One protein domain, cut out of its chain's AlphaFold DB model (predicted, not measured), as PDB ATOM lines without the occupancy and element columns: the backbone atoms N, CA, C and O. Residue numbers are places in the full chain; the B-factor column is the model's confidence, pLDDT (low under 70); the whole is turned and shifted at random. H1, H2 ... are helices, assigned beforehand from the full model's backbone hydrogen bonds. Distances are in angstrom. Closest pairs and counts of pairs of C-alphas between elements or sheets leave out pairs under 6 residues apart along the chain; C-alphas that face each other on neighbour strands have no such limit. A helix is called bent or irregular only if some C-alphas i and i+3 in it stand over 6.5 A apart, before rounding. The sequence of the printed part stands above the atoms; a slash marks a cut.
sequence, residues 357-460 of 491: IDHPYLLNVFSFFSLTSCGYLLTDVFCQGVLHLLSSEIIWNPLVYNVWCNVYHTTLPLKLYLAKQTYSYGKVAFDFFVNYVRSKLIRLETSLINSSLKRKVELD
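AT A GLANCE: This is residues 357 to 460 of the 491 residues of an uncharacterized protein of Plasmodium vivax (UniProt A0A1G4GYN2). One very long helix, H4, makes the long axis, and the bent helix H1 crosses it with its first arm, H1a, near the middle of H4. From that crossing the second arm, H1b, then the short H2 and then H3 lead round to where H4 begins, making an open loop with an empty middle; beyond the crossing, residues 446 to 460 of H4 stick out as a free arm. The printed part has 104 residues with four named helices, in the order H1, H2, H3, H4, and no named strand; its class is all helix. It is extended, with a radius of gyration of the C-alphas of 22.5 A and spans of 75 by 31 by 21 A.

HOW THE PARTS SIT: H1, residues 360 to 391, was assigned as one helix by its hydrogen bonds, but it is bent: C-alphas 377 and 380 are 7.2 A apart. Its arms, H1a with residues 360 to 377 and H1b with residues 380 to 391, stand at a steep tilt of 55 degrees. H1a touches H4, residues 412 to 460, with residues 363 to 367 alone, and H4 touches H1a with residues 433 to 438 alone. Their closest C-alphas, those of Ser 367 and Val 434, are 6.4 A apart. They run opposite ways at a steep tilt of 68 degrees, only just short of about perpendicular. H1b and H2, residues 393 to 396, are close but not clearly touching; their closest C-alphas, those of Leu 389 and Ile 395, are 6.9 A apart. H2 and H3, residues 398 to 408, are also close but not clearly touching, with the C-alphas of Ile 395 and Tyr 401 closest at 6.0 A. H3 and H4 are apart, and so are H1b and H4. In H1a, H1b, H3 and H4 every O i to N i+4 pair is within hydrogen-bond range; H2 is too short for such a pair.

IN THESE COORDINATES: H1a begins with C-alpha 360 at (-43.045, 12.259, -52.415) and is 25.8 A long. H1b is 16.4 A long, H2 5.1 A and H3 15.1 A. H4, the longest helix with 49 residues, measures 70.8 A from C-alpha 412 at (-73.000, 6.771, -32.730) to C-alpha 460 at (-11.012, 4.099, -66.731).

THE WHOLE: The two C-alphas farthest apart, those of Pro 398 and Asp 460, are 75.5 A apart. The printed part has no cut, and the links H1 to H2, H2 to H3 and H3 to H4 are tight. Mean pLDDT of the printed part is 83.0; residues 407, 459 and 460 are under 70.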
ATOM      1  N   ILE A 357     -37.377   9.015 -55.445       84.06
ATOM      2  CA  ILE A 357     -37.193   9.771 -54.192       84.06
ATOM      3  C   ILE A 357     -37.579  11.252 -54.355       84.06
ATOM      4  O   ILE A 357     -38.027  11.877 -53.392       84.06
ATOM      5  N   ASP A 358     -37.420  11.831 -55.552       83.38
ATOM      6  CA  ASP A 358     -37.779  13.231 -55.823       83.38
ATOM      7  C   ASP A 358     -39.289  13.506 -55.738       83.38
ATOM      8  O   ASP A 358     -39.690  14.621 -55.393       83.38
ATOM      9  N   HIS A 359     -40.128  12.502 -56.007       84.62
ATOM     10  CA  HIS A 359     -41.581  12.638 -55.991       84.62
ATOM     11  C   HIS A 359     -42.196  12.006 -54.725       84.62
ATOM     12  O   HIS A 359     -42.476  10.806 -54.712       84.62
ATOM     13  N   PRO A 360     -42.506  12.794 -53.672       81.94
ATOM     14  CA  PRO A 360     -43.045  12.259 -52.415       81.94
ATOM     15  C   PRO A 360     -44.402  11.560 -52.591       81.94
ATOM     16  O   PRO A 360     -44.716  10.617 -51.871       81.94
ATOM     17  N   TYR A 361     -45.190  11.969 -53.589       84.75
ATOM     18  CA  TYR A 361     -46.458  11.323 -53.922       84.75
ATOM     19  C   TYR A 361     -46.281   9.871 -54.377       84.75
ATOM     20  O   TYR A 361     -47.066   9.016 -53.977       84.75
ATOM     21  N   LEU A 362     -45.240   9.574 -55.164       84.44
ATOM     22  CA  LEU A 362     -44.978   8.210 -55.632       84.44
ATOM     23  C   LEU A 362     -44.592   7.292 -54.472       84.44
ATOM     24  O   LEU A 362     -45.084   6.169 -54.395       84.44
ATOM     25  N   LEU A 363     -43.783   7.795 -53.535       85.50
ATOM     26  CA  LEU A 363     -43.435   7.080 -52.305       85.50
ATOM     27  C   LEU A 363     -44.673   6.736 -51.470       85.50
ATOM     28  O   LEU A 363     -44.798   5.602 -51.008       85.50
ATOM     29  N   ASN A 364     -45.601   7.682 -51.315       85.56
ATOM     30  CA  ASN A 364     -46.841   7.458 -50.572       85.56
ATOM     31  C   ASN A 364     -47.732   6.421 -51.262       85.56
ATOM     32  O   ASN A 364     -48.191   5.485 -50.613       85.56
ATOM     33  N   VAL A 365     -47.946   6.548 -52.574       87.94
ATOM     34  CA  VAL A 365     -48.771   5.606 -53.348       87.94
ATOM     35  C   VAL A 365     -48.179   4.201 -53.302       87.94
ATOM     36  O   VAL A 365     -48.902   3.239 -53.060       87.94
ATOM     37  N   PHE A 366     -46.862   4.073 -53.465       85.75
ATOM     38  CA  PHE A 366     -46.182   2.784 -53.388       85.75
ATOM     39  C   PHE A 366     -46.253   2.173 -51.986       85.75
ATOM     40  O   PHE A 366     -46.532   0.985 -51.845       85.75
ATOM     41  N   SER A 367     -46.054   2.979 -50.940       87.69
ATOM     42  CA  SER A 367     -46.161   2.519 -49.550       87.69
ATOM     43  C   SER A 367     -47.584   2.065 -49.223       87.69
ATOM     44  O   SER A 367     -47.772   1.034 -48.585       87.69
ATOM     45  N   PHE A 368     -48.590   2.787 -49.718       87.00
ATOM     46  CA  PHE A 368     -49.993   2.410 -49.583       87.00
ATOM     47  C   PHE A 368     -50.318   1.122 -50.349       87.00
ATOM     48  O   PHE A 368     -50.946   0.223 -49.795       87.00
ATOM     49  N   PHE A 369     -49.847   0.986 -51.591       87.19
ATOM     50  CA  PHE A 369     -50.023  -0.235 -52.380       87.19
ATOM     51  C   PHE A 369     -49.349  -1.446 -51.718       87.19
ATOM     52  O   PHE A 369     -49.922  -2.527 -51.656       87.19
ATOM     53  N   SER A 370     -48.158  -1.252 -51.149       86.38
ATOM     54  CA  SER A 370     -47.444  -2.290 -50.402       86.38
ATOM     55  C   SER A 370     -48.213  -2.724 -49.151       86.38
ATOM     56  O   SER A 370     -48.431  -3.918 -48.943       86.38
ATOM     57  N   LEU A 371     -48.704  -1.772 -48.350       86.19
ATOM     58  CA  LEU A 371     -49.498  -2.076 -47.155       86.19
ATOM     59  C   LEU A 371     -50.831  -2.745 -47.496       86.19
ATOM     60  O   LEU A 371     -51.216  -3.701 -46.831       86.19
ATOM     61  N   THR A 372     -51.519  -2.285 -48.541       84.31
ATOM     62  CA  THR A 372     -52.781  -2.893 -48.993       84.31
ATOM     63  C   THR A 372     -52.568  -4.288 -49.573       84.31
ATOM     64  O   THR A 372     -53.340  -5.189 -49.260       84.31
ATOM     65  N   SER A 373     -51.496  -4.510 -50.338       85.62
ATOM     66  CA  SER A 373     -51.137  -5.840 -50.838       85.62
ATOM     67  C   SER A 373     -50.747  -6.793 -49.708       85.62
ATOM     68  O   SER A 373     -51.138  -7.957 -49.740       85.62
ATOM     69  N   CYS A 374     -49.993  -6.321 -48.712       83.12
ATOM     70  CA  CYS A 374     -49.659  -7.103 -47.524       83.12
ATOM     71  C   CYS A 374     -50.925  -7.454 -46.730       83.12
ATOM     72  O   CYS A 374     -51.127  -8.609 -46.368       83.12
ATOM     73  N   GLY A 375     -51.819  -6.478 -46.548       83.75
ATOM     74  CA  GLY A 375     -53.122  -6.684 -45.925       83.75
ATOM     75  C   GLY A 375     -53.953  -7.734 -46.657       83.75
ATOM     76  O   GLY A 375     -54.489  -8.616 -46.002       83.75
ATOM     77  N   TYR A 376     -53.995  -7.688 -47.994       88.12
ATOM     78  CA  TYR A 376     -54.705  -8.672 -48.816       88.12
ATOM     79  C   TYR A 376     -54.148 -10.090 -48.647       88.12
ATOM     80  O   TYR A 376     -54.907 -11.031 -48.477       88.12
ATOM     81  N   LEU A 377     -52.824 -10.259 -48.649       85.94
ATOM     82  CA  LEU A 377     -52.216 -11.580 -48.454       85.94
ATOM     83  C   LEU A 377     -52.443 -12.134 -47.042       85.94
ATOM     84  O   LEU A 377     -52.494 -13.345 -46.851       85.94
ATOM     85  N   LEU A 378     -52.571 -11.251 -46.053       86.62
ATOM     86  CA  LEU A 378     -52.795 -11.627 -44.665       86.62
ATOM     87  C   LEU A 378     -54.276 -11.788 -44.312       86.62
ATOM     88  O   LEU A 378     -54.547 -12.183 -43.181       86.62
ATOM     89  N   THR A 379     -55.233 -11.525 -45.214       87.12
ATOM     90  CA  THR A 379     -56.663 -11.587 -44.860       87.12
ATOM     91  C   THR A 379     -57.075 -12.964 -44.381       87.12
ATOM     92  O   THR A 379     -57.774 -13.059 -43.380       87.12
ATOM     93  N   ASP A 380     -56.619 -14.028 -45.038       87.31
ATOM     94  CA  ASP A 380     -57.048 -15.387 -44.697       87.31
ATOM     95  C   ASP A 380     -56.482 -15.823 -43.342       87.31
ATOM     96  O   ASP A 380     -57.219 -16.319 -42.489       87.31
ATOM     97  N   VAL A 381     -55.198 -15.539 -43.098       88.12
ATOM     98  CA  VAL A 381     -54.535 -15.790 -41.807       88.12
ATOM     99  C   VAL A 381     -55.168 -14.947 -40.702       88.12
ATOM    100  O   VAL A 381     -55.398 -15.434 -39.597       88.12
ATOM    101  N   PHE A 382     -55.487 -13.686 -40.995       84.75
ATOM    102  CA  PHE A 382     -56.146 -12.789 -40.056       84.75
ATOM    103  C   PHE A 382     -57.555 -13.279 -39.713       84.75
ATOM    104  O   PHE A 382     -57.889 -13.371 -38.536       84.75
ATOM    105  N   CYS A 383     -58.362 -13.658 -40.706       85.75
ATOM    106  CA  CYS A 383     -59.706 -14.199 -40.507       85.75
ATOM    107  C   CYS A 383     -59.677 -15.490 -39.681       85.75
ATOM    108  O   CYS A 383     -60.439 -15.617 -38.725       85.75
ATOM    109  N   GLN A 384     -58.767 -16.418 -39.991       86.88
ATOM    110  CA  GLN A 384     -58.574 -17.635 -39.196       86.88
ATOM    111  C   GLN A 384     -58.135 -17.316 -37.763       86.88
ATOM    112  O   GLN A 384     -58.670 -17.888 -36.816       86.88
ATOM    113  N   GLY A 385     -57.212 -16.367 -37.588       85.31
ATOM    114  CA  GLY A 385     -56.773 -15.902 -36.274       85.31
ATOM    115  C   GLY A 385     -57.906 -15.276 -35.461       85.31
ATOM    116  O   GLY A 385     -58.049 -15.589 -34.285       85.31
ATOM    117  N   VAL A 386     -58.752 -14.449 -36.082       82.69
ATOM    118  CA  VAL A 386     -59.933 -13.848 -35.442       82.69
ATOM    119  C   VAL A 386     -60.951 -14.917 -35.054       82.69
ATOM    120  O   VAL A 386     -61.462 -14.876 -33.939       82.69
ATOM    121  N   LEU A 387     -61.222 -15.896 -35.920       85.62
ATOM    122  CA  LEU A 387     -62.113 -17.013 -35.594       85.62
ATOM    123  C   LEU A 387     -61.565 -17.846 -34.429       85.62
ATOM    124  O   LEU A 387     -62.310 -18.169 -33.507       85.62
ATOM    125  N   HIS A 388     -60.258 -18.119 -34.415       85.38
ATOM    126  CA  HIS A 388     -59.613 -18.791 -33.290       85.38
ATOM    127  C   HIS A 388     -59.666 -17.963 -32.002       85.38
ATOM    128  O   HIS A 388     -59.937 -18.512 -30.934       85.38
ATOM    129  N   LEU A 389     -59.477 -16.646 -32.091       80.75
ATOM    130  CA  LEU A 389     -59.594 -15.729 -30.959       80.75
ATOM    131  C   LEU A 389     -61.028 -15.720 -30.401       80.75
ATOM    132  O   LEU A 389     -61.207 -15.785 -29.192       80.75
ATOM    133  N   LEU A 390     -62.042 -15.706 -31.275       78.88
ATOM    134  CA  LEU A 390     -63.463 -15.789 -30.910       78.88
ATOM    135  C   LEU A 390     -63.848 -17.150 -30.330       78.88
ATOM    136  O   LEU A 390     -64.756 -17.219 -29.509       78.88
ATOM    137  N   SER A 391     -63.160 -18.223 -30.716       82.56
ATOM    138  CA  SER A 391     -63.337 -19.547 -30.107       82.56
ATOM    139  C   SER A 391     -62.587 -19.719 -28.779       82.56
ATOM    140  O   SER A 391     -62.803 -20.704 -28.081       82.56
ATOM    141  N   SER A 392     -61.698 -18.784 -28.429       87.00
ATOM    142  CA  SER A 392     -60.888 -18.853 -27.215       87.00
ATOM    143  C   SER A 392     -61.668 -18.384 -25.989       87.00
ATOM    144  O   SER A 392     -62.385 -17.382 -26.032       87.00
ATOM    145  N   GLU A 393     -61.439 -19.042 -24.852       82.94
ATOM    146  CA  GLU A 393     -61.976 -18.644 -23.541       82.94
ATOM    147  C   GLU A 393     -61.556 -17.223 -23.122       82.94
ATOM    148  O   GLU A 393     -62.195 -16.607 -22.274       82.94
ATOM    149  N   ILE A 394     -60.508 -16.665 -23.739       77.44
ATOM    150  CA  ILE A 394     -59.989 -15.327 -23.427       77.44
ATOM    151  C   ILE A 394     -61.007 -14.229 -23.763       77.44
ATOM    152  O   ILE A 394     -61.161 -13.294 -22.978       77.44
ATOM    153  N   ILE A 395     -61.712 -14.326 -24.899       77.00
ATOM    154  CA  ILE A 395     -62.723 -13.321 -25.284       77.00
ATOM    155  C   ILE A 395     -63.970 -13.431 -24.407       77.00
ATOM    156  O   ILE A 395     -64.573 -12.416 -24.059       77.00
ATOM    157  N   TRP A 396     -64.332 -14.654 -24.029       81.38
ATOM    158  CA  TRP A 396     -65.519 -14.938 -23.224       81.38
ATOM    159  C   TRP A 396     -65.282 -14.807 -21.719       81.38
ATOM    160  O   TRP A 396     -66.215 -14.966 -20.934       81.38
ATOM    161  N   ASN A 397     -64.059 -14.471 -21.302       84.75
ATOM    162  CA  ASN A 397     -63.783 -14.127 -19.919       84.75
ATOM    163  C   ASN A 397     -64.650 -12.911 -19.525       84.75
ATOM    164  O   ASN A 397     -64.619 -11.899 -20.232       84.75
ATOM    165  N   PRO A 398     -65.407 -12.966 -18.415       80.75
ATOM    166  CA  PRO A 398     -66.382 -11.937 -18.043       80.75
ATOM    167  C   PRO A 398     -65.818 -10.507 -17.983       80.75
ATOM    168  O   PRO A 398     -66.549  -9.556 -18.253       80.75
ATOM    169  N   LEU A 399     -64.522 -10.335 -17.695       77.62
ATOM    170  CA  LEU A 399     -63.863  -9.022 -17.731       77.62
ATOM    171  C   LEU A 399     -63.699  -8.486 -19.163       77.62
ATOM    172  O   LEU A 399     -64.021  -7.333 -19.438       77.62
ATOM    173  N   VAL A 400     -63.232  -9.328 -20.086       79.25
ATOM    174  CA  VAL A 400     -63.005  -8.966 -21.497       79.25
ATOM    175  C   VAL A 400     -64.337  -8.810 -22.229       79.25
ATOM    176  O   VAL A 400     -64.528  -7.852 -22.982       79.25
ATOM    177  N   TYR A 401     -65.287  -9.699 -21.943       78.19
ATOM    178  CA  TYR A 401     -66.631  -9.666 -22.500       78.19
ATOM    179  C   TYR A 401     -67.381  -8.382 -22.121       78.19
ATOM    180  O   TYR A 401     -67.937  -7.726 -23.000       78.19
ATOM    181  N   ASN A 402     -67.328  -7.950 -20.852       78.69
ATOM    182  CA  ASN A 402     -67.952  -6.691 -20.421       78.69
ATOM    183  C   ASN A 402     -67.373  -5.466 -21.144       78.69
ATOM    184  O   ASN A 402     -68.118  -4.574 -21.558       78.69
ATOM    185  N   VAL A 403     -66.054  -5.427 -21.345       75.62
ATOM    186  CA  VAL A 403     -65.397  -4.343 -22.090       75.62
ATOM    187  C   VAL A 403     -65.847  -4.340 -23.553       75.62
ATOM    188  O   VAL A 403     -66.203  -3.290 -24.090       75.62
ATOM    189  N   TRP A 404     -65.886  -5.507 -24.197       72.94
ATOM    190  CA  TRP A 404     -66.269  -5.619 -25.604       72.94
ATOM    191  C   TRP A 404     -67.761  -5.323 -25.843       72.94
ATOM    192  O   TRP A 404     -68.103  -4.580 -26.767       72.94
ATOM    193  N   CYS A 405     -68.651  -5.797 -24.965       72.88
ATOM    194  CA  CYS A 405     -70.082  -5.477 -25.002       72.88
ATOM    195  C   CYS A 405     -70.344  -3.974 -24.841       72.88
ATOM    196  O   CYS A 405     -71.151  -3.407 -25.582       72.88
ATOM    197  N   ASN A 406     -69.630  -3.304 -23.931       71.75
ATOM    198  CA  ASN A 406     -69.756  -1.858 -23.751       71.75
ATOM    199  C   ASN A 406     -69.367  -1.089 -25.015       71.75
ATOM    200  O   ASN A 406     -70.051  -0.134 -25.372       71.75
ATOM    201  N   VAL A 407     -68.326  -1.533 -25.727       69.12
ATOM    202  CA  VAL A 407     -67.907  -0.951 -27.013       69.12
ATOM    203  C   VAL A 407     -68.976  -1.151 -28.096       69.12
ATOM    204  O   VAL A 407     -69.256  -0.224 -28.864       69.12
ATOM    205  N   TYR A 408     -69.625  -2.316 -28.139       70.31
ATOM    206  CA  TYR A 408     -70.696  -2.609 -29.097       70.31
ATOM    207  C   TYR A 408     -71.918  -1.687 -28.920       70.31
ATOM    208  O   TYR A 408     -72.419  -1.118 -29.902       70.31
ATOM    209  N   HIS A 409     -72.329  -1.469 -27.666       73.81
ATOM    210  CA  HIS A 409     -73.497  -0.665 -27.286       73.81
ATOM    211  C   HIS A 409     -73.250   0.855 -27.218       73.81
ATOM    212  O   HIS A 409     -74.164   1.614 -26.897       73.81
ATOM    213  N   THR A 410     -72.048   1.328 -27.558       76.31
ATOM    214  CA  THR A 410     -71.731   2.766 -27.611       76.31
ATOM    215  C   THR A 410     -72.620   3.564 -28.572       76.31
ATOM    216  O   THR A 410     -73.033   3.094 -29.638       76.31
ATOM    217  N   THR A 411     -72.864   4.831 -28.219       84.12
ATOM    218  CA  THR A 411     -73.602   5.784 -29.054       84.12
ATOM    219  C   THR A 411     -72.820   6.143 -30.325       84.12
ATOM    220  O   THR A 411     -71.586   6.187 -30.350       84.12
ATOM    221  N   LEU A 412     -73.548   6.436 -31.406       80.69
ATOM    222  CA  LEU A 412     -73.000   6.771 -32.730       80.69
ATOM    223  C   LEU A 412     -71.919   7.883 -32.701       80.69
ATOM    224  O   LEU A 412     -70.884   7.717 -33.354       80.69
ATOM    225  N   PRO A 413     -72.067   8.972 -31.916       83.81
ATOM    226  CA  PRO A 413     -71.035  10.006 -31.803       83.81
ATOM    227  C   PRO A 413     -69.693   9.488 -31.268       83.81
ATOM    228  O   PRO A 413     -68.641   9.916 -31.745       83.81
ATOM    229  N   LEU A 414     -69.705   8.540 -30.323       81.50
ATOM    230  CA  LEU A 414     -68.479   7.954 -29.778       81.50
ATOM    231  C   LEU A 414     -67.793   7.044 -30.807       81.50
ATOM    232  O   LEU A 414     -66.572   7.092 -30.947       81.50
ATOM    233  N   LYS A 415     -68.569   6.289 -31.599       82.50
ATOM    234  CA  LYS A 415     -68.042   5.490 -32.723       82.50
ATOM    235  C   LYS A 415     -67.353   6.371 -33.767       82.50
ATOM    236  O   LYS A 415     -66.247   6.059 -34.201       82.50
ATOM    237  N   LEU A 416     -67.962   7.505 -34.126       83.62
ATOM    238  CA  LEU A 416     -67.363   8.477 -35.050       83.62
ATOM    239  C   LEU A 416     -66.095   9.124 -34.474       83.62
ATOM    240  O   LEU A 416     -65.120   9.324 -35.200       83.62
ATOM    241  N   TYR A 417     -66.079   9.420 -33.172       85.75
ATOM    242  CA  TYR A 417     -64.891   9.937 -32.496       85.75
ATOM    243  C   TYR A 417     -63.737   8.920 -32.506       85.75
ATOM    244  O   TYR A 417     -62.619   9.270 -32.893       85.75
ATOM    245  N   LEU A 418     -64.010   7.653 -32.179       84.69
ATOM    246  CA  LEU A 418     -63.027   6.567 -32.239       84.69
ATOM    247  C   LEU A 418     -62.525   6.330 -33.671       84.69
ATOM    248  O   LEU A 418     -61.324   6.163 -33.878       84.69
ATOM    249  N   ALA A 419     -63.400   6.393 -34.678       83.00
ATOM    250  CA  ALA A 419     -63.011   6.312 -36.088       83.00
ATOM    251  C   ALA A 419     -62.071   7.463 -36.494       83.00
ATOM    252  O   ALA A 419     -61.052   7.258 -37.155       83.00
ATOM    253  N   LYS A 420     -62.357   8.688 -36.040       89.75
ATOM    254  CA  LYS A 420     -61.477   9.842 -36.266       89.75
ATOM    255  C   LYS A 420     -60.116   9.658 -35.592       89.75
ATOM    256  O   LYS A 420     -59.086   9.983 -36.184       89.75
ATOM    257  N   GLN A 421     -60.099   9.151 -34.363       89.06
ATOM    258  CA  GLN A 421     -58.876   8.955 -33.592       89.06
ATOM    259  C   GLN A 421     -58.006   7.832 -34.179       89.06
ATOM    260  O   GLN A 421     -56.808   8.028 -34.381       89.06
ATOM    261  N   THR A 422     -58.611   6.703 -34.545       84.50
ATOM    262  CA  THR A 422     -57.927   5.590 -35.228       84.50
ATOM    263  C   THR A 422     -57.363   6.015 -36.579       84.50
ATOM    264  O   THR A 422     -56.207   5.712 -36.865       84.50
ATOM    265  N   TYR A 423     -58.100   6.805 -37.369       90.69
ATOM    266  CA  TYR A 423     -57.566   7.394 -38.599       90.69
ATOM    267  C   TYR A 423     -56.373   8.322 -38.329       90.69
ATOM    268  O   TYR A 423     -55.358   8.243 -39.020       90.69
ATOM    269  N   SER A 424     -56.459   9.181 -37.309       91.12
ATOM    270  CA  SER A 424     -55.364  10.091 -36.955       91.12
ATOM    271  C   SER A 424     -54.098   9.335 -36.551       91.12
ATOM    272  O   SER A 424     -53.012   9.685 -37.009       91.12
ATOM    273  N   TYR A 425     -54.220   8.297 -35.721       90.56
ATOM    274  CA  TYR A 425     -53.077   7.469 -35.337       90.56
ATOM    275  C   TYR A 425     -52.547   6.644 -36.509       90.56
ATOM    276  O   TYR A 425     -51.335   6.587 -36.711       90.56
ATOM    277  N   GLY A 426     -53.440   6.077 -37.323       89.31
ATOM    278  CA  GLY A 426     -53.078   5.340 -38.531       89.31
ATOM    279  C   GLY A 426     -52.286   6.204 -39.510       89.31
ATOM    280  O   GLY A 426     -51.277   5.758 -40.049       89.31
ATOM    281  N   LYS A 427     -52.669   7.474 -39.671       89.25
ATOM    282  CA  LYS A 427     -51.930   8.429 -40.502       89.25
ATOM    283  C   LYS A 427     -50.518   8.693 -39.971       89.25
ATOM    284  O   LYS A 427     -49.574   8.667 -40.752       89.25
ATOM    285  N   VAL A 428     -50.355   8.894 -38.663       91.00
ATOM    286  CA  VAL A 428     -49.026   9.098 -38.050       91.00
ATOM    287  C   VAL A 428     -48.139   7.863 -38.230       91.00
ATOM    288  O   VAL A 428     -46.970   7.991 -38.593       91.00
ATOM    289  N   ALA A 429     -48.693   6.665 -38.025       87.50
ATOM    290  CA  ALA A 429     -47.976   5.412 -38.247       87.50
ATOM    291  C   ALA A 429     -47.572   5.236 -39.722       87.50
ATOM    292  O   ALA A 429     -46.447   4.829 -40.014       87.50
ATOM    293  N   PHE A 430     -48.455   5.601 -40.655       89.12
ATOM    294  CA  PHE A 430     -48.163   5.584 -42.085       89.12
ATOM    295  C   PHE A 430     -47.047   6.567 -42.457       89.12
ATOM    296  O   PHE A 430     -46.104   6.185 -43.148       89.12
ATOM    297  N   ASP A 431     -47.097   7.801 -41.954       88.75
ATOM    298  CA  ASP A 431     -46.058   8.805 -42.199       88.75
ATOM    299  C   ASP A 431     -44.697   8.348 -41.641       88.75
ATOM    300  O   ASP A 431     -43.658   8.532 -42.283       88.75
ATOM    301  N   PHE A 432     -44.681   7.690 -40.476       88.88
ATOM    302  CA  PHE A 432     -43.474   7.067 -39.930       88.88
ATOM    303  C   PHE A 432     -42.930   5.964 -40.850       88.88
ATOM    304  O   PHE A 432     -41.737   5.951 -41.163       88.88
ATOM    305  N   PHE A 433     -43.801   5.079 -41.342       87.62
ATOM    306  CA  PHE A 433     -43.427   4.016 -42.274       87.62
ATOM    307  C   PHE A 433     -42.867   4.566 -43.595       87.62
ATOM    308  O   PHE A 433     -41.801   4.138 -44.041       87.62
ATOM    309  N   VAL A 434     -43.523   5.562 -44.197       89.31
ATOM    310  CA  VAL A 434     -43.041   6.224 -45.421       89.31
ATOM    311  C   VAL A 434     -41.654   6.828 -45.200       89.31
ATOM    312  O   VAL A 434     -40.764   6.664 -46.037       89.31
ATOM    313  N   ASN A 435     -41.436   7.500 -44.066       87.44
ATOM    314  CA  ASN A 435     -40.136   8.080 -43.735       87.44
ATOM    315  C   ASN A 435     -39.052   7.009 -43.543       87.44
ATOM    316  O   ASN A 435     -37.917   7.201 -43.987       87.44
ATOM    317  N   TYR A 436     -39.400   5.865 -42.953       87.94
ATOM    318  CA  TYR A 436     -38.502   4.717 -42.844       87.94
ATOM    319  C   TYR A 436     -38.103   4.170 -44.224       87.94
ATOM    320  O   TYR A 436     -36.909   4.033 -44.515       87.94
ATOM    321  N   VAL A 437     -39.081   3.931 -45.106       86.69
ATOM    322  CA  VAL A 437     -38.843   3.474 -46.488       86.69
ATOM    323  C   VAL A 437     -37.970   4.477 -47.239       86.69
ATOM    324  O   VAL A 437     -36.990   4.090 -47.874       86.69
ATOM    325  N   ARG A 438     -38.262   5.776 -47.110       88.44
ATOM    326  CA  ARG A 438     -37.474   6.855 -47.717       88.44
ATOM    327  C   ARG A 438     -36.023   6.848 -47.239       88.44
ATOM    328  O   ARG A 438     -35.124   6.950 -48.066       88.44
ATOM    329  N   SER A 439     -35.781   6.701 -45.934       86.38
ATOM    330  CA  SER A 439     -34.424   6.629 -45.373       86.38
ATOM    331  C   SER A 439     -33.636   5.446 -45.945       86.38
ATOM    332  O   SER A 439     -32.484   5.595 -46.365       86.38
ATOM    333  N   LYS A 440     -34.273   4.273 -46.050       86.62
ATOM    334  CA  LYS A 440     -33.661   3.091 -46.674       86.62
ATOM    335  C   LYS A 440     -33.393   3.294 -48.163       86.62
ATOM    336  O   LYS A 440     -32.322   2.909 -48.628       86.62
ATOM    337  N   LEU A 441     -34.302   3.942 -48.890       86.12
ATOM    338  CA  LEU A 441     -34.102   4.262 -50.302       86.12
ATOM    339  C   LEU A 441     -32.942   5.236 -50.526       86.12
ATOM    340  O   LEU A 441     -32.193   5.054 -51.478       86.12
ATOM    341  N   ILE A 442     -32.754   6.226 -49.648       86.12
ATOM    342  CA  ILE A 442     -31.606   7.146 -49.717       86.12
ATOM    343  C   ILE A 442     -30.295   6.378 -49.510       86.12
ATOM    344  O   ILE A 442     -29.360   6.544 -50.290       86.12
ATOM    345  N   ARG A 443     -30.229   5.468 -48.525       85.19
ATOM    346  CA  ARG A 443     -29.049   4.602 -48.328       85.19
ATOM    347  C   ARG A 443     -28.769   3.721 -49.550       85.19
ATOM    348  O   ARG A 443     -27.611   3.546 -49.927       85.19
ATOM    349  N   LEU A 444     -29.820   3.189 -50.172       84.19
ATOM    350  CA  LEU A 444     -29.721   2.396 -51.397       84.19
ATOM    351  C   LEU A 444     -29.214   3.248 -52.568       84.19
ATOM    352  O   LEU A 444     -28.280   2.835 -53.248       84.19
ATOM    353  N   GLU A 445     -29.770   4.446 -52.774       85.44
ATOM    354  CA  GLU A 445     -29.308   5.415 -53.777       85.44
ATOM    355  C   GLU A 445     -27.811   5.696 -53.600       85.44
ATOM    356  O   GLU A 445     -27.043   5.562 -54.549       85.44
ATOM    357  N   THR A 446     -27.379   5.994 -52.374       84.75
ATOM    358  CA  THR A 446     -25.975   6.247 -52.034       84.75
ATOM    359  C   THR A 446     -25.068   5.059 -52.379       84.75
ATOM    360  O   THR A 446     -24.039   5.233 -53.034       84.75
ATOM    361  N   SER A 447     -25.462   3.838 -52.006       82.88
ATOM    362  CA  SER A 447     -24.699   2.618 -52.313       82.88
ATOM    363  C   SER A 447     -24.607   2.347 -53.820       82.88
ATOM    364  O   SER A 447     -23.539   2.008 -54.343       82.88
ATOM    365  N   LEU A 448     -25.711   2.542 -54.544       81.50
ATOM    366  CA  LEU A 448     -25.742   2.346 -55.985       81.50
ATOM    367  C   LEU A 448     -24.919   3.406 -56.737       81.50
ATOM    368  O   LEU A 448     -24.241   3.067 -57.707       81.50
ATOM    369  N   ILE A 449     -24.934   4.669 -56.297       82.06
ATOM    370  CA  ILE A 449     -24.079   5.708 -56.886       82.06
ATOM    371  C   ILE A 449     -22.607   5.363 -56.631       82.06
ATOM    372  O   ILE A 449     -21.820   5.363 -57.574       82.06
ATOM    373  N   ASN A 450     -22.242   5.008 -55.394       84.56
ATOM    374  CA  ASN A 450     -20.861   4.665 -55.055       84.56
ATOM    375  C   ASN A 450     -20.343   3.474 -55.879       84.56
ATOM    376  O   ASN A 450     -19.256   3.540 -56.439       84.56
ATOM    377  N   SER A 451     -21.138   2.409 -56.016       80.38
ATOM    378  CA  SER A 451     -20.754   1.239 -56.823       80.38
ATOM    379  C   SER A 451     -20.666   1.537 -58.323       80.38
ATOM    380  O   SER A 451     -19.747   1.049 -58.979       80.38
ATOM    381  N   SER A 452     -21.577   2.354 -58.864       79.62
ATOM    382  CA  SER A 452     -21.544   2.755 -60.279       79.62
ATOM    383  C   SER A 452     -20.302   3.592 -60.587       79.62
ATOM    384  O   SER A 452     -19.581   3.303 -61.540       79.62
ATOM    385  N   LEU A 453     -20.010   4.582 -59.736       75.69
ATOM    386  CA  LEU A 453     -18.832   5.433 -59.881       75.69
ATOM    387  C   LEU A 453     -17.537   4.649 -59.665       75.69
ATOM    388  O   LEU A 453     -16.613   4.799 -60.455       75.69
ATOM    389  N   LYS A 454     -17.479   3.773 -58.653       78.62
ATOM    390  CA  LYS A 454     -16.318   2.910 -58.403       78.62
ATOM    391  C   LYS A 454     -16.004   2.042 -59.618       78.62
ATOM    392  O   LYS A 454     -14.865   2.035 -60.064       78.62
ATOM    393  N   ARG A 455     -17.012   1.365 -60.182       72.62
ATOM    394  CA  ARG A 455     -16.836   0.539 -61.385       72.62
ATOM    395  C   ARG A 455     -16.308   1.364 -62.557       72.62
ATOM    396  O   ARG A 455     -15.449   0.879 -63.280       72.62
ATOM    397  N   LYS A 456     -16.814   2.585 -62.746       71.44
ATOM    398  CA  LYS A 456     -16.351   3.462 -63.826       71.44
ATOM    399  C   LYS A 456     -14.897   3.899 -63.622       71.44
ATOM    400  O   LYS A 456     -14.096   3.718 -64.524       71.44
ATOM    401  N   VAL A 457     -14.536   4.346 -62.419       70.88
ATOM    402  CA  VAL A 457     -13.146   4.695 -62.078       70.88
ATOM    403  C   VAL A 457     -12.208   3.496 -62.261       70.88
ATOM    404  O   VAL A 457     -11.121   3.646 -62.798       70.88
ATOM    405  N   GLU A 458     -12.617   2.291 -61.858       70.62
ATOM    406  CA  GLU A 458     -11.821   1.072 -62.060       70.62
ATOM    407  C   GLU A 458     -11.659   0.688 -63.535       70.62
ATOM    408  O   GLU A 458     -10.612   0.157 -63.900       70.62
ATOM    409  N   LEU A 459     -12.673   0.928 -64.373       68.38
ATOM    410  CA  LEU A 459     -12.583   0.715 -65.818       68.38
ATOM    411  C   LEU A 459     -11.644   1.738 -66.452       68.38
ATOM    412  O   LEU A 459     -10.737   1.346 -67.175       68.38
ATOM    413  N   ASP A 460     -11.811   3.019 -66.145       60.69
ATOM    414  CA  ASP A 460     -11.012   4.099 -66.731       60.69
ATOM    415  C   ASP A 460      -9.529   4.020 -66.304       60.69
ATOM    416  O   ASP A 460      -8.652   4.444 -67.044       60.69
TER     417      ASP A 460